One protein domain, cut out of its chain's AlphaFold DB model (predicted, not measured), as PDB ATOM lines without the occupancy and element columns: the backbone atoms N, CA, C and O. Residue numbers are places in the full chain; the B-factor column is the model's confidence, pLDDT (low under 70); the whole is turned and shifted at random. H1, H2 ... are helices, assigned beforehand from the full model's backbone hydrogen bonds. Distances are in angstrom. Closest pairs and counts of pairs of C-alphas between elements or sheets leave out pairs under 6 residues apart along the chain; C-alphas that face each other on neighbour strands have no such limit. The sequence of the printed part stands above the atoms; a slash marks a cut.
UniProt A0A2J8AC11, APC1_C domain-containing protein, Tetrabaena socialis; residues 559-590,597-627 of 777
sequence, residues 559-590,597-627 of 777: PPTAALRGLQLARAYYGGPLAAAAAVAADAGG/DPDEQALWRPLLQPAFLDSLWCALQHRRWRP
ATOM      1  N   PRO A 559      34.242 -19.338  23.046       58.66
ATOM      2  CA  PRO A 559      34.667 -20.460  23.871       58.66
ATOM      3  C   PRO A 559      33.835 -21.697  23.498       58.66
ATOM      4  O   PRO A 559      32.601 -21.611  23.471       58.66
ATOM      5  N   PRO A 560      34.471 -22.849  23.193       73.06
ATOM      6  CA  PRO A 560      33.780 -23.991  22.591       73.06
ATOM      7  C   PRO A 560      32.625 -24.497  23.463       73.06
ATOM      8  O   PRO A 560      31.648 -25.030  22.945       73.06
ATOM      9  N   THR A 561      32.686 -24.260  24.774       81.19
ATOM     10  CA  THR A 561      31.616 -24.530  25.740       81.19
ATOM     11  C   THR A 561      30.262 -23.935  25.347       81.19
ATOM     12  O   THR A 561      29.258 -24.623  25.508       81.19
ATOM     13  N   ALA A 562      30.195 -22.718  24.797       85.25
ATOM     14  CA  ALA A 562      28.922 -22.073  24.459       85.25
ATOM     15  C   ALA A 562      28.217 -22.767  23.282       85.25
ATOM     16  O   ALA A 562      27.042 -23.124  23.371       85.25
ATOM     17  N   ALA A 563      28.949 -23.033  22.198       85.94
ATOM     18  CA  ALA A 563      28.395 -23.701  21.024       85.94
ATOM     19  C   ALA A 563      28.116 -25.193  21.279       85.94
ATOM     20  O   ALA A 563      27.106 -25.726  20.820       85.94
ATOM     21  N   LEU A 564      28.947 -25.857  22.092       88.06
ATOM     22  CA  LEU A 564      28.677 -27.216  22.559       88.06
ATOM     23  C   LEU A 564      27.444 -27.266  23.478       88.06
ATOM     24  O   LEU A 564      26.641 -28.190  23.362       88.06
ATOM     25  N   ARG A 565      27.230 -26.262  24.342       88.94
ATOM     26  CA  ARG A 565      25.988 -26.137  25.125       88.94
ATOM     27  C   ARG A 565      24.779 -25.909  24.215       88.94
ATOM     28  O   ARG A 565      23.729 -26.482  24.481       88.94
ATOM     29  N   GLY A 566      24.940 -25.171  23.115       89.81
ATOM     30  CA  GLY A 566      23.947 -25.073  22.040       89.81
ATOM     31  C   GLY A 566      23.590 -26.437  21.437       89.81
ATOM     32  O   GLY A 566      22.413 -26.789  21.393       89.81
ATOM     33  N   LEU A 567      24.588 -27.249  21.067       92.56
ATOM     34  CA  LEU A 567      24.385 -28.625  20.584       92.56
ATOM     35  C   LEU A 567      23.659 -29.501  21.621       92.56
ATOM     36  O   LEU A 567      22.751 -30.253  21.271       92.56
ATOM     37  N   GLN A 568      24.032 -29.395  22.896       92.50
ATOM     38  CA  GLN A 568      23.411 -30.141  23.993       92.50
ATOM     39  C   GLN A 568      21.950 -29.741  24.214       92.50
ATOM     40  O   GLN A 568      21.103 -30.616  24.369       92.50
ATOM     41  N   LEU A 569      21.651 -28.438  24.219       91.81
ATOM     42  CA  LEU A 569      20.293 -27.916  24.364       91.81
ATOM     43  C   LEU A 569      19.427 -28.293  23.161       91.81
ATOM     44  O   LEU A 569      18.305 -28.745  23.358       91.81
ATOM     45  N   ALA A 570      19.962 -28.207  21.940       91.81
ATOM     46  CA  ALA A 570      19.285 -28.701  20.746       91.81
ATOM     47  C   ALA A 570      18.972 -30.199  20.880       91.81
ATOM     48  O   ALA A 570      17.822 -30.602  20.734       91.81
ATOM     49  N   ARG A 571      19.954 -31.033  21.240       93.69
ATOM     50  CA  ARG A 571      19.746 -32.479  21.402       93.69
ATOM     51  C   ARG A 571      18.751 -32.819  22.518       93.69
ATOM     52  O   ARG A 571      17.935 -33.715  22.336       93.69
ATOM     53  N   ALA A 572      18.780 -32.101  23.641       90.94
ATOM     54  CA  ALA A 572      17.824 -32.274  24.735       90.94
ATOM     55  C   ALA A 572      16.403 -31.830  24.347       90.94
ATOM     56  O   ALA A 572      15.437 -32.486  24.721       90.94
ATOM     57  N   TYR A 573      16.275 -30.758  23.559       93.00
ATOM     58  CA  TYR A 573      15.004 -30.301  23.005       93.00
ATOM     59  C   TYR A 573      14.432 -31.332  22.020       93.00
ATOM     60  O   TYR A 573      13.337 -31.841  22.241       93.00
ATOM     61  N   TYR A 574      15.196 -31.707  20.986       91.81
ATOM     62  CA  TYR A 574      14.745 -32.614  19.922       91.81
ATOM     63  C   TYR A 574      14.620 -34.085  20.342       91.81
ATOM     64  O   TYR A 574      13.845 -34.819  19.736       91.81
ATOM     65  N   GLY A 575      15.346 -34.518  21.376       89.94
ATOM     66  CA  GLY A 575      15.163 -35.824  22.017       89.94
ATOM     67  C   GLY A 575      14.138 -35.825  23.159       89.94
ATOM     68  O   GLY A 575      13.895 -36.876  23.748       89.94
ATOM     69  N   GLY A 576      13.572 -34.666  23.508       92.38
ATOM     70  CA  GLY A 576      12.632 -34.514  24.614       92.38
ATOM     71  C   GLY A 576      11.179 -34.835  24.232       92.38
ATOM     72  O   GLY A 576      10.810 -34.771  23.055       92.38
ATOM     73  N   PRO A 577      10.305 -35.099  25.225       90.62
ATOM     74  CA  PRO A 577       8.889 -35.387  24.980       90.62
ATOM     75  C   PRO A 577       8.158 -34.223  24.295       90.62
ATOM     76  O   PRO A 577       7.194 -34.450  23.572       90.62
ATOM     77  N   LEU A 578       8.639 -32.984  24.458       85.94
ATOM     78  CA  LEU A 578       8.077 -31.805  23.800       85.94
ATOM     79  C   LEU A 578       8.283 -31.823  22.274       85.94
ATOM     80  O   LEU A 578       7.358 -31.489  21.538       85.94
ATOM     81  N   ALA A 579       9.450 -32.256  21.783       86.69
ATOM     82  CA  ALA A 579       9.677 -32.400  20.345       86.69
ATOM     83  C   ALA A 579       8.935 -33.611  19.761       86.69
ATOM     84  O   ALA A 579       8.429 -33.527  18.645       86.69
ATOM     85  N   ALA A 580       8.800 -34.700  20.528       86.00
ATOM     86  CA  ALA A 580       7.941 -35.819  20.145       86.00
ATOM     87  C   ALA A 580       6.467 -35.380  20.026       86.00
ATOM     88  O   ALA A 580       5.819 -35.675  19.025       86.00
ATOM     89  N   ALA A 581       5.958 -34.605  20.989       85.50
ATOM     90  CA  ALA A 581       4.610 -34.041  20.941       85.50
ATOM     91  C   ALA A 581       4.421 -33.061  19.768       85.50
ATOM     92  O   ALA A 581       3.399 -33.123  19.090       85.50
ATOM     93  N   ALA A 582       5.410 -32.206  19.481       83.25
ATOM     94  CA  ALA A 582       5.379 -31.301  18.328       83.25
ATOM     95  C   ALA A 582       5.373 -32.055  16.985       83.25
ATOM     96  O   ALA A 582       4.621 -31.691  16.083       83.25
ATOM     97  N   ALA A 583       6.150 -33.140  16.862       82.50
ATOM     98  CA  ALA A 583       6.134 -34.003  15.682       82.50
ATOM     99  C   ALA A 583       4.771 -34.697  15.501       82.50
ATOM    100  O   ALA A 583       4.187 -34.622  14.425       82.50
ATOM    101  N   VAL A 584       4.214 -35.280  16.571       85.81
ATOM    102  CA  VAL A 584       2.873 -35.893  16.548       85.81
ATOM    103  C   VAL A 584       1.791 -34.865  16.195       85.81
ATOM    104  O   VAL A 584       0.897 -35.175  15.413       85.81
ATOM    105  N   ALA A 585       1.875 -33.635  16.710       82.94
ATOM    106  CA  ALA A 585       0.946 -32.558  16.362       82.94
ATOM    107  C   ALA A 585       1.056 -32.139  14.883       82.94
ATOM    108  O   ALA A 585       0.035 -31.895  14.239       82.94
ATOM    109  N   ALA A 586       2.273 -32.100  14.328       80.06
ATOM    110  CA  ALA A 586       2.504 -31.802  12.916       80.06
ATOM    111  C   ALA A 586       1.982 -32.913  11.979       80.06
ATOM    112  O   ALA A 586       1.454 -32.601  10.912       80.06
ATOM    113  N   ASP A 587       2.080 -34.186  12.376       80.75
ATOM    114  CA  ASP A 587       1.571 -35.321  11.589       80.75
ATOM    115  C   ASP A 587       0.043 -35.498  11.722       80.75
ATOM    116  O   ASP A 587      -0.639 -35.826  10.746       80.75
ATOM    117  N   ALA A 588      -0.533 -35.212  12.897       81.06
ATOM    118  CA  ALA A 588      -1.978 -35.292  13.142       81.06
ATOM    119  C   ALA A 588      -2.806 -34.324  12.268       81.06
ATOM    120  O   ALA A 588      -3.987 -34.574  12.007       81.06
ATOM    121  N   GLY A 589      -2.188 -33.253  11.754       68.62
ATOM    122  CA  GLY A 589      -2.813 -32.267  10.865       68.62
ATOM    123  C   GLY A 589      -3.353 -32.825   9.538       68.62
ATOM    124  O   GLY A 589      -4.155 -32.161   8.884       68.62
ATOM    125  N   GLY A 590      -2.983 -34.051   9.142       67.69
ATOM    126  CA  GLY A 590      -3.523 -34.705   7.940       67.69
ATOM    127  C   GLY A 590      -5.000 -35.128   8.039       67.69
ATOM    128  O   GLY A 590      -5.633 -35.394   7.016       67.69
ATOM    129  N   ASP A 597      -3.686 -23.717  10.826       79.06
ATOM    130  CA  ASP A 597      -3.146 -23.097   9.613       79.06
ATOM    131  C   ASP A 597      -1.908 -23.899   9.147       79.06
ATOM    132  O   ASP A 597      -1.053 -24.226   9.977       79.06
ATOM    133  N   PRO A 598      -1.769 -24.268   7.857       72.38
ATOM    134  CA  PRO A 598      -0.544 -24.901   7.361       72.38
ATOM    135  C   PRO A 598       0.728 -24.087   7.656       72.38
ATOM    136  O   PRO A 598       1.791 -24.689   7.824       72.38
ATOM    137  N   ASP A 599       0.631 -22.758   7.759       74.75
ATOM    138  CA  ASP A 599       1.763 -21.903   8.110       74.75
ATOM    139  C   ASP A 599       2.111 -22.026   9.618       74.75
ATOM    140  O   ASP A 599       3.287 -21.980   9.979       74.75
ATOM    141  N   GLU A 600       1.144 -22.325  10.501       72.75
ATOM    142  CA  GLU A 600       1.410 -22.700  11.904       72.75
ATOM    143  C   GLU A 600       1.994 -24.116  12.020       72.75
ATOM    144  O   GLU A 600       2.951 -24.328  12.765       72.75
ATOM    145  N   GLN A 601       1.486 -25.092  11.258       71.38
ATOM    146  CA  GLN A 601       2.050 -26.453  11.235       71.38
ATOM    147  C   GLN A 601       3.527 -26.461  10.804       71.38
ATOM    148  O   GLN A 601       4.305 -27.296  11.267       71.38
ATOM    149  N   ALA A 602       3.939 -25.513   9.954       72.25
ATOM    150  CA  ALA A 602       5.336 -25.331   9.576       72.25
ATOM    151  C   ALA A 602       6.225 -24.881  10.753       72.25
ATOM    152  O   ALA A 602       7.369 -25.331  10.837       72.25
ATOM    153  N   LEU A 603       5.705 -24.072  11.690       71.81
ATOM    154  CA  LEU A 603       6.430 -23.628  12.895       71.81
ATOM    155  C   LEU A 603       6.710 -24.775  13.878       71.81
ATOM    156  O   LEU A 603       7.731 -24.757  14.564       71.81
ATOM    157  N   TRP A 604       5.838 -25.786  13.930       72.56
ATOM    158  CA  TRP A 604       6.006 -26.962  14.798       72.56
ATOM    159  C   TRP A 604       6.980 -28.010  14.243       72.56
ATOM    160  O   TRP A 604       7.399 -28.911  14.973       72.56
ATOM    161  N   ARG A 605       7.380 -27.912  12.968       79.31
ATOM    162  CA  ARG A 605       8.346 -28.849  12.381       79.31
ATOM    163  C   ARG A 605       9.750 -28.582  12.934       79.31
ATOM    164  O   ARG A 605      10.232 -27.457  12.825       79.31
ATOM    165  N   PRO A 606      10.475 -29.611  13.410       83.81
ATOM    166  CA  PRO A 606      11.776 -29.427  14.048       83.81
ATOM    167  C   PRO A 606      12.767 -28.728  13.106       83.81
ATOM    168  O   PRO A 606      12.982 -29.200  11.989       83.81
ATOM    169  N   LEU A 607      13.343 -27.590  13.518       87.81
ATOM    170  CA  LEU A 607      14.208 -26.767  12.652       87.81
ATOM    171  C   LEU A 607      15.489 -27.500  12.232       87.81
ATOM    172  O   LEU A 607      16.001 -27.240  11.148       87.81
ATOM    173  N   LEU A 608      15.972 -28.416  13.076       91.31
ATOM    174  CA  LEU A 608      17.089 -29.317  12.798       91.31
ATOM    175  C   LEU A 608      16.604 -30.771  12.808       91.31
ATOM    176  O   LEU A 608      15.793 -31.144  13.658       91.31
ATOM    177  N   GLN A 609      17.146 -31.620  11.936       90.44
ATOM    178  CA  GLN A 609      16.921 -33.062  12.027       90.44
ATOM    179  C   GLN A 609      17.594 -33.669  13.274       90.44
ATOM    180  O   GLN A 609      18.792 -33.452  13.490       90.44
ATOM    181  N   PRO A 610      16.891 -34.524  14.046       91.25
ATOM    182  CA  PRO A 610      17.494 -35.265  15.156       91.25
ATOM    183  C   PRO A 610      18.706 -36.106  14.725       91.25
ATOM    184  O   PRO A 610      19.724 -36.118  15.411       91.25
ATOM    185  N   ALA A 611      18.641 -36.732  13.543       91.56
ATOM    186  CA  ALA A 611      19.728 -37.545  12.993       91.56
ATOM    187  C   ALA A 611      21.019 -36.743  12.731       91.56
ATOM    188  O   ALA A 611      22.117 -37.261  12.937       91.56
ATOM    189  N   PHE A 612      20.907 -35.472  12.326       93.00
ATOM    190  CA  PHE A 612      22.060 -34.578  12.182       93.00
ATOM    191  C   PHE A 612      22.685 -34.237  13.544       93.00
ATOM    192  O   PHE A 612      23.903 -34.272  13.704       93.00
ATOM    193  N   LEU A 613      21.860 -33.957  14.553       93.12
ATOM    194  CA  LEU A 613      22.347 -33.658  15.900       93.12
ATOM    195  C   LEU A 613      23.033 -34.865  16.547       93.12
ATOM    196  O   LEU A 613      24.078 -34.708  17.180       93.12
ATOM    197  N   ASP A 614      22.492 -36.067  16.352       93.12
ATOM    198  CA  ASP A 614      23.134 -37.305  16.790       93.12
ATOM    199  C   ASP A 614      24.429 -37.598  16.015       93.12
ATOM    200  O   ASP A 614      25.394 -38.067  16.621       93.12
ATOM    201  N   SER A 615      24.513 -37.281  14.716       92.31
ATOM    202  CA  SER A 615      25.754 -37.463  13.947       92.31
ATOM    203  C   SER A 615      26.859 -36.502  14.402       92.31
ATOM    204  O   SER A 615      27.988 -36.944  14.629       92.31
ATOM    205  N   LEU A 616      26.534 -35.226  14.655       92.19
ATOM    206  CA  LEU A 616      27.448 -34.256  15.270       92.19
ATOM    207  C   LEU A 616      27.885 -34.679  16.675       92.19
ATOM    208  O   LEU A 616      29.066 -34.584  17.014       92.19
ATOM    209  N   TRP A 617      26.948 -35.162  17.494       93.56
ATOM    210  CA  TRP A 617      27.256 -35.639  18.837       93.56
ATOM    211  C   TRP A 617      28.202 -36.845  18.802       93.56
ATOM    212  O   TRP A 617      29.224 -36.855  19.488       93.56
ATOM    213  N   CYS A 618      27.923 -37.834  17.952       92.25
ATOM    214  CA  CYS A 618      28.806 -38.977  17.736       92.25
ATOM    215  C   CYS A 618      30.181 -38.546  17.202       92.25
ATOM    216  O   CYS A 618      31.196 -39.064  17.668       92.25
ATOM    217  N   ALA A 619      30.246 -37.575  16.284       90.12
ATOM    218  CA  ALA A 619      31.506 -37.032  15.779       90.12
ATOM    219  C   ALA A 619      32.336 -36.377  16.895       90.12
ATOM    220  O   ALA A 619      33.527 -36.669  17.008       90.12
ATOM    221  N   LEU A 620      31.717 -35.575  17.768       91.19
ATOM    222  CA  LEU A 620      32.360 -34.988  18.947       91.19
ATOM    223  C   LEU A 620      32.893 -36.072  19.901       91.19
ATOM    224  O   LEU A 620      34.068 -36.058  20.274       91.19
ATOM    225  N   GLN A 621      32.053 -37.052  20.246       90.81
ATOM    226  CA  GLN A 621      32.423 -38.168  21.121       90.81
ATOM    227  C   GLN A 621      33.593 -38.991  20.558       90.81
ATOM    228  O   GLN A 621      34.527 -39.327  21.287       90.81
ATOM    229  N   HIS A 622      33.557 -39.315  19.262       90.25
ATOM    230  CA  HIS A 622      34.577 -40.128  18.599       90.25
ATOM    231  C   HIS A 622      35.880 -39.367  18.331       90.25
ATOM    232  O   HIS A 622      36.946 -39.949  18.515       90.25
ATOM    233  N   ARG A 623      35.816 -38.109  17.869       89.31
ATOM    234  CA  ARG A 623      37.001 -37.335  17.462       89.31
ATOM    235  C   ARG A 623      37.684 -36.626  18.640       89.31
ATOM    236  O   ARG A 623      38.892 -36.442  18.573       89.31
ATOM    237  N   ARG A 624      36.952 -36.259  19.704       88.44
ATOM    238  CA  ARG A 624      37.487 -35.506  20.859       88.44
ATOM    239  C   ARG A 624      37.605 -36.350  22.132       88.44
ATOM    240  O   ARG A 624      38.692 -36.490  22.675       88.44
ATOM    241  N   TRP A 625      36.513 -36.951  22.609       89.19
ATOM    242  CA  TRP A 625      36.489 -37.549  23.959       89.19
ATOM    243  C   TRP A 625      37.036 -38.974  24.054       89.19
ATOM    244  O   TRP A 625      37.639 -39.322  25.069       89.19
ATOM    245  N   ARG A 626      36.878 -39.803  23.017       88.81
ATOM    246  CA  ARG A 626      37.483 -41.147  22.998       88.81
ATOM    247  C   ARG A 626      39.019 -41.135  22.991       88.81
ATOM    248  O   ARG A 626      39.574 -41.884  23.788       88.81
ATOM    249  N   PRO A 627      39.716 -40.304  22.188       86.81
ATOM    250  CA  PRO A 627      41.177 -40.189  22.261       86.81
ATOM    251  C   PRO A 627      41.694 -39.756  23.638       86.81
ATOM    252  O   PRO A 627      42.753 -40.209  24.055       86.81
TER     253      PRO A 627
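AT A GLANCE: This is residues 559 to 590 and 597 to 627 of the 777 residues of the protein "APC1_C domain-containing protein" of Tetrabaena socialis (UniProt A0A2J8AC11). Two helix pairs sit end to end in a loose rod: the longest helix, H4, and H1 spread as a V from Pro 610 and Tyr 574, and beyond that corner H2 and short H3 run side by side. The printed part has 63 residues with four named helices, H1 to H4, all helix; the radius of gyration of the C-alphas is 14.5 A, the spans 48 by 20 by 16 A.

IN THESE COORDINATES: H4, residues 610 to 625, measures 21.1 A from C-alpha 610 at (17.494, -35.265, 15.156) to C-alpha 625 at (36.489, -37.549, 23.959). H1 is residues 560 to 574, H2 577 to 588, H3 598 to 603.

HOW THE PARTS SIT: H4 touches H1 with residues 610 to 617 alone, opposite ways at 37 degrees, only just steep; the closest C-alphas, Tyr 574 and Pro 610, are 6.1 A apart. H2 and H3 are close but not clearly touching, C-alphas of Ala 586 and Gln 601 5.6 A apart. O i to N i+4 pairs are within hydrogen-bond range throughout H1, H2 and H4, 1 of 2 in H3.

THE WHOLE: Residues 591 to 596 are not printed, an 11.7 A gap between C-alphas. Residues 559 and 589 to 590 have pLDDT under 70.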